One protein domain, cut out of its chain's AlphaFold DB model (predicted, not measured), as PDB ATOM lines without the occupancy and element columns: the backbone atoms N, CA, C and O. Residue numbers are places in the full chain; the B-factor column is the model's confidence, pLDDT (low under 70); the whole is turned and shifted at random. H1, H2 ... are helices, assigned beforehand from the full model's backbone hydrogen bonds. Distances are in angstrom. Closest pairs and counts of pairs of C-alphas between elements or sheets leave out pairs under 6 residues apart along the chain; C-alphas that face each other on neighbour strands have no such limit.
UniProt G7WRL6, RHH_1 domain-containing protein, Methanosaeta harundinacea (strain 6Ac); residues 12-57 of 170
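AT A GLANCE: This is residues 12 to 57 of the 170 residues of the protein "RHH_1 domain-containing protein" of Methanosaeta harundinacea (strain 6Ac) (UniProt G7WRL6). Three helices make a thin, open L: H1 stands crosswise at one end, and H2 starts beside the later half of H1 and leads away from it, with H3 following in a step, pointing much the same way as H2. Only H1 and H2 meet, at the corner of the L; residues 38 to 45 and 47 to 57, which include the far end of H2 and H3, stick out as an arm that makes most of the length. The printed part has 46 residues with three named helices, in the order H1, H2, H3, and no named strand, and its class is all helix. It is only just extended, close to loose, with a radius of gyration of the C-alphas of 14.4 A, and the C-alphas span 42 by 18 by 17 A.

IN THESE COORDINATES: Begin with the longest helix, H1, residues 13 to 26: find C-alpha 13 at (137.101, 101.179, 123.741), and from there the helix runs 19.8 A to C-alpha 26 at (151.589, 110.826, 114.209). Next look at residues 30 to 42, which form H2, 18.3 A from its first to its last C-alpha. H3 takes residues 48 to 55, measures 10.7 A, and ends at C-alpha 55 at (135.626, 98.478, 84.968).

HOW THE PARTS SIT: Start at Ala 23 in H1 and look across to Arg 30 in H2: these are the closest C-alphas of the two helices, 5.8 A apart. H1 and H2 touch, with 5 pairs of C-alphas within 8 A, H1 with residues 19 to 23 alone and H2 with residues 30 to 33 alone. Their lines are about perpendicular, at 79 degrees, and their centres are 13.5 A apart. Farther out, H3 touches no helix: it is apart from H1, and it is apart from H2 too. In the backbones of H1 and H2 every O i to N i+4 pair is within hydrogen-bond range; in H3 it is 3 of 4.

THE WHOLE: Look for the two C-alphas farthest apart at Lys 24 and Met 57, 42.2 A from each other. From Pro 12 to Met 57, the first and last printed residues, the C-alphas are 38.5 A apart. The printed part has no cut, and both links, H1 to H2 with 3 residues and H2 to H3 with 5, are tight. Read the B-factor column as you go: the mean pLDDT of the printed part is 74.3, and residues 44 to 57 are under 70, with a mean of 50 in H3.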
ATOM      1  N   PRO A  12     133.616 102.045 120.460       86.94
ATOM      2  CA  PRO A  12     134.164 100.953 121.258       86.94
ATOM      3  C   PRO A  12     135.547 101.315 121.819       86.94
ATOM      4  O   PRO A  12     136.333 101.974 121.134       86.94
ATOM      5  N   GLU A  13     135.859 100.840 123.027       81.69
ATOM      6  CA  GLU A  13     137.101 101.179 123.741       81.69
ATOM      7  C   GLU A  13     138.363 100.805 122.943       81.69
ATOM      8  O   GLU A  13     139.305 101.585 122.858       81.69
ATOM      9  N   GLU A  14     138.347  99.661 122.255       85.81
ATOM     10  CA  GLU A  14     139.450  99.199 121.396       85.81
ATOM     11  C   GLU A  14     139.775 100.196 120.272       85.81
ATOM     12  O   GLU A  14     140.934 100.444 119.930       85.81
ATOM     13  N   LEU A  15     138.737 100.813 119.712       84.06
ATOM     14  CA  LEU A  15     138.841 101.761 118.607       84.06
ATOM     15  C   LEU A  15     139.303 103.133 119.114       84.06
ATOM     16  O   LEU A  15     140.088 103.808 118.452       84.06
ATOM     17  N   ILE A  16     138.873 103.513 120.323       85.00
ATOM     18  CA  ILE A  16     139.378 104.694 121.035       85.00
ATOM     19  C   ILE A  16     140.871 104.536 121.327       85.00
ATOM     20  O   ILE A  16     141.629 105.476 121.091       85.00
ATOM     21  N   GLN A  17     141.293 103.361 121.796       87.75
ATOM     22  CA  GLN A  17     142.688 103.064 122.103       87.75
ATOM     23  C   GLN A  17     143.555 103.117 120.842       87.75
ATOM     24  O   GLN A  17     144.552 103.833 120.805       87.75
ATOM     25  N   THR A  18     143.102 102.477 119.763       87.50
ATOM     26  CA  THR A  18     143.793 102.511 118.466       87.50
ATOM     27  C   THR A  18     143.945 103.946 117.948       87.50
ATOM     28  O   THR A  18     145.027 104.349 117.530       87.50
ATOM     29  N   LEU A  19     142.888 104.765 118.025       86.38
ATOM     30  CA  LEU A  19     142.951 106.176 117.631       86.38
ATOM     31  C   LEU A  19     143.895 106.997 118.515       86.38
ATOM     32  O   LEU A  19     144.540 107.920 118.021       86.38
ATOM     33  N   GLN A  20     143.969 106.698 119.812       87.56
ATOM     34  CA  GLN A  20     144.908 107.352 120.721       87.56
ATOM     35  C   GLN A  20     146.356 107.003 120.395       87.56
ATOM     36  O   GLN A  20     147.203 107.891 120.422       87.56
ATOM     37  N   ASP A  21     146.645 105.746 120.081       89.44
ATOM     38  CA  ASP A  21     148.009 105.309 119.794       89.44
ATOM     39  C   ASP A  21     148.483 105.845 118.436       89.44
ATOM     40  O   ASP A  21     149.557 106.439 118.362       89.44
ATOM     41  N   VAL A  22     147.620 105.838 117.414       85.38
ATOM     42  CA  VAL A  22     147.905 106.494 116.122       85.38
ATOM     43  C   VAL A  22     148.084 108.009 116.282       85.38
ATOM     44  O   VAL A  22     148.960 108.599 115.646       85.38
ATOM     45  N   ALA A  23     147.298 108.665 117.143       88.56
ATOM     46  CA  ALA A  23     147.466 110.090 117.442       88.56
ATOM     47  C   ALA A  23     148.819 110.390 118.105       88.56
ATOM     48  O   ALA A  23     149.466 111.374 117.747       88.56
ATOM     49  N   LYS A  24     149.281 109.532 119.025       88.19
ATOM     50  CA  LYS A  24     150.608 109.659 119.649       88.19
ATOM     51  C   LYS A  24     151.735 109.449 118.640       88.19
ATOM     52  O   LYS A  24     152.691 110.215 118.653       88.19
ATOM     53  N   GLU A  25     151.617 108.450 117.767       85.88
ATOM     54  CA  GLU A  25     152.631 108.137 116.750       85.88
ATOM     55  C   GLU A  25     152.754 109.230 115.685       85.88
ATOM     56  O   GLU A  25     153.852 109.559 115.241       85.88
ATOM     57  N   THR A  26     151.629 109.814 115.274       82.00
ATOM     58  CA  THR A  26     151.589 110.826 114.209       82.00
ATOM     59  C   THR A  26     151.697 112.262 114.725       82.00
ATOM     60  O   THR A  26     151.872 113.180 113.922       82.00
ATOM     61  N   GLY A  27     151.571 112.473 116.040       86.62
ATOM     62  CA  GLY A  27     151.515 113.795 116.669       86.62
ATOM     63  C   GLY A  27     150.279 114.619 116.283       86.62
ATOM     64  O   GLY A  27     150.286 115.838 116.448       86.62
ATOM     65  N   ARG A  28     149.239 113.985 115.724       83.50
ATOM     66  CA  ARG A  28     148.025 114.648 115.216       83.50
ATOM     67  C   ARG A  28     146.878 114.579 116.214       83.50
ATOM     68  O   ARG A  28     146.798 113.659 117.027       83.50
ATOM     69  N   ASP A  29     145.946 115.527 116.112       86.44
ATOM     70  CA  ASP A  29     144.736 115.490 116.927       86.44
ATOM     71  C   ASP A  29     143.802 114.345 116.503       86.44
ATOM     72  O   ASP A  29     143.630 114.031 115.321       86.44
ATOM     73  N   ARG A  30     143.138 113.734 117.488       83.19
ATOM     74  CA  ARG A  30     142.209 112.620 117.250       83.19
ATOM     75  C   ARG A  30     141.047 113.027 116.347       83.19
ATOM     76  O   ARG A  30     140.635 112.235 115.502       83.19
ATOM     77  N   ALA A  31     140.519 114.243 116.492       82.31
ATOM     78  CA  ALA A  31     139.416 114.706 115.657       82.31
ATOM     79  C   ALA A  31     139.871 114.969 114.217       82.31
ATOM     80  O   ALA A  31     139.089 114.774 113.289       82.31
ATOM     81  N   GLU A  32     141.124 115.378 114.001       83.75
ATOM     82  CA  GLU A  32     141.701 115.474 112.655       83.75
ATOM     83  C   GLU A  32     141.835 114.107 111.999       83.75
ATOM     84  O   GLU A  32     141.375 113.943 110.874       83.75
ATOM     85  N   LEU A  33     142.349 113.106 112.718       85.62
ATOM     86  CA  LEU A  33     142.455 111.739 112.204       85.62
ATOM     87  C   LEU A  33     141.091 111.153 111.825       85.62
ATOM     88  O   LEU A  33     140.944 110.562 110.757       85.62
ATOM     89  N   VAL A  34     140.075 111.354 112.670       85.12
ATOM     90  CA  VAL A  34     138.709 110.899 112.382       85.12
ATOM     91  C   VAL A  34     138.115 111.656 111.193       85.12
ATOM     92  O   VAL A  34     137.483 111.038 110.338       85.12
ATOM     93  N   ARG A  35     138.327 112.974 111.096       83.50
ATOM     94  CA  ARG A  35     137.864 113.768 109.948       83.50
ATOM     95  C   ARG A  35     138.524 113.325 108.646       83.50
ATOM     96  O   ARG A  35     137.808 113.138 107.669       83.50
ATOM     97  N   ASP A  36     139.836 113.106 108.639       84.56
ATOM     98  CA  ASP A  36     140.572 112.622 107.465       84.56
ATOM     99  C   ASP A  36     140.117 111.218 107.055       84.56
ATOM    100  O   ASP A  36     139.899 110.960 105.872       84.56
ATOM    101  N   ALA A  37     139.919 110.315 108.019       82.56
ATOM    102  CA  ALA A  37     139.417 108.971 107.746       82.56
ATOM    103  C   ALA A  37     138.005 109.000 107.141       82.56
ATOM    104  O   ALA A  37     137.747 108.340 106.134       82.56
ATOM    105  N   LEU A  38     137.101 109.806 107.711       83.88
ATOM    106  CA  LEU A  38     135.753 109.995 107.173       83.88
ATOM    107  C   LEU A  38     135.793 110.632 105.784       83.88
ATOM    108  O   LEU A  38     135.072 110.194 104.893       83.88
ATOM    109  N   LYS A  39     136.661 111.624 105.581       84.06
ATOM    110  CA  LYS A  39     136.836 112.274 104.287       84.06
ATOM    111  C   LYS A  39     137.307 111.278 103.230       84.06
ATOM    112  O   LYS A  39     136.665 111.180 102.197       84.06
ATOM    113  N   ARG A  40     138.319 110.451 103.509       78.50
ATOM    114  CA  ARG A  40     138.771 109.383 102.590       78.50
ATOM    115  C   ARG A  40     137.694 108.338 102.299       78.50
ATOM    116  O   ARG A  40     137.613 107.835 101.178       78.50
ATOM    117  N   TYR A  41     136.867 108.016 103.294       77.12
ATOM    118  CA  TYR A  41     135.737 107.106 103.123       77.12
ATOM    119  C   TYR A  41     134.668 107.690 102.182       77.12
ATOM    120  O   TYR A  41     134.198 106.988 101.286       77.12
ATOM    121  N   PHE A  42     134.306 108.968 102.353       74.81
ATOM    122  CA  PHE A  42     133.296 109.642 101.527       74.81
ATOM    123  C   PHE A  42     133.813 110.095 100.156       74.81
ATOM    124  O   PHE A  42     133.062 110.023  99.187       74.81
ATOM    125  N   ASP A  43     135.086 110.482 100.039       73.19
ATOM    126  CA  ASP A  43     135.727 110.905  98.783       73.19
ATOM    127  C   ASP A  43     135.994 109.725  97.829       73.19
ATOM    128  O   ASP A  43     136.564 109.892  96.748       73.19
ATOM    129  N   GLY A  44     135.577 108.512  98.206       61.31
ATOM    130  CA  GLY A  44     135.655 107.339  97.342       61.31
ATOM    131  C   GLY A  44     137.076 106.825  97.135       61.31
ATOM    132  O   GLY A  44     137.274 105.895  96.364       61.31
ATOM    133  N   GLU A  45     138.069 107.401  97.813       60.16
ATOM    134  CA  GLU A  45     139.479 107.044  97.662       60.16
ATOM    135  C   GLU A  45     139.752 105.614  98.143       60.16
ATOM    136  O   GLU A  45     140.561 104.912  97.552       60.16
ATOM    137  N   LEU A  46     138.964 105.135  99.112       52.47
ATOM    138  CA  LEU A  46     138.950 103.731  99.533       52.47
ATOM    139  C   LEU A  46     138.340 102.777  98.480       52.47
ATOM    140  O   LEU A  46     138.570 101.576  98.530       52.47
ATOM    141  N   TRP A  47     137.564 103.303  97.526       53.03
ATOM    142  CA  TRP A  47     136.822 102.537  96.512       53.03
ATOM    143  C   TRP A  47     137.379 102.701  95.089       53.03
ATOM    144  O   TRP A  47     136.905 102.032  94.165       53.03
ATOM    145  N   ARG A  48     138.365 103.588  94.878       53.97
ATOM    146  CA  ARG A  48     138.944 103.862  93.550       53.97
ATOM    147  C   ARG A  48     139.727 102.672  92.988       53.97
ATOM    148  O   ARG A  48     139.657 102.428  91.784       53.97
ATOM    149  N   ASP A  49     140.362 101.880  93.844       54.31
ATOM    150  CA  ASP A  49     141.135 100.716  93.398       54.31
ATOM    151  C   ASP A  49     140.216  99.547  92.986       54.31
ATOM    152  O   ASP A  49     140.424  98.921  91.949       54.31
ATOM    153  N   GLU A  50     139.100  99.329  93.694       50.75
ATOM    154  CA  GLU A  50     138.127  98.273  93.352       50.75
ATOM    155  C   GLU A  50     137.275  98.599  92.111       50.75
ATOM    156  O   GLU A  50     136.812  97.704  91.399       50.75
ATOM    157  N   THR A  51     137.013  99.882  91.859       48.16
ATOM    158  CA  THR A  51     136.172 100.319  90.733       48.16
ATOM    159  C   THR A  51     136.939 100.335  89.414       48.16
ATOM    160  O   THR A  51     136.355 100.034  88.371       48.16
ATOM    161  N   THR A  52     138.245 100.597  89.456       49.81
ATOM    162  CA  THR A  52     139.102 100.623  88.265       49.81
ATOM    163  C   THR A  52     139.361  99.213  87.721       49.81
ATOM    164  O   THR A  52     139.203  98.992  86.520       49.81
ATOM    165  N   GLU A  53     139.632  98.223  88.583       49.41
ATOM    166  CA  GLU A  53     139.776  96.820  88.154       49.41
ATOM    167  C   GLU A  53     138.445  96.181  87.733       49.41
ATOM    168  O   GLU A  53     138.390  95.413  86.772       49.41
ATOM    169  N   ARG A  54     137.325  96.534  88.379       45.69
ATOM    170  CA  ARG A  54     136.010  96.058  87.926       45.69
ATOM    171  C   ARG A  54     135.610  96.660  86.590       45.69
ATOM    172  O   ARG A  54     134.907  95.998  85.835       45.69
ATOM    173  N   SER A  55     136.021  97.877  86.247       49.25
ATOM    174  CA  SER A  55     135.626  98.478  84.968       49.25
ATOM    175  C   SER A  55     136.171  97.704  83.755       49.25
ATOM    176  O   SER A  55     135.492  97.640  82.731       49.25
ATOM    177  N   SER A  56     137.318  97.024  83.891       51.34
ATOM    178  CA  SER A  56     137.949  96.225  82.826       51.34
ATOM    179  C   SER A  56     137.471  94.767  82.739       51.34
ATOM    180  O   SER A  56     137.783  94.082  81.765       51.34
ATOM    181  N   MET A  57     136.686  94.277  83.707       47.19
ATOM    182  CA  MET A  57     136.179  92.903  83.674       47.19
ATOM    183  C   MET A  57     134.967  92.746  82.736       47.19
ATOM    184  O   MET A  57     134.004  93.524  82.838       47.19
TER     185      MET A  57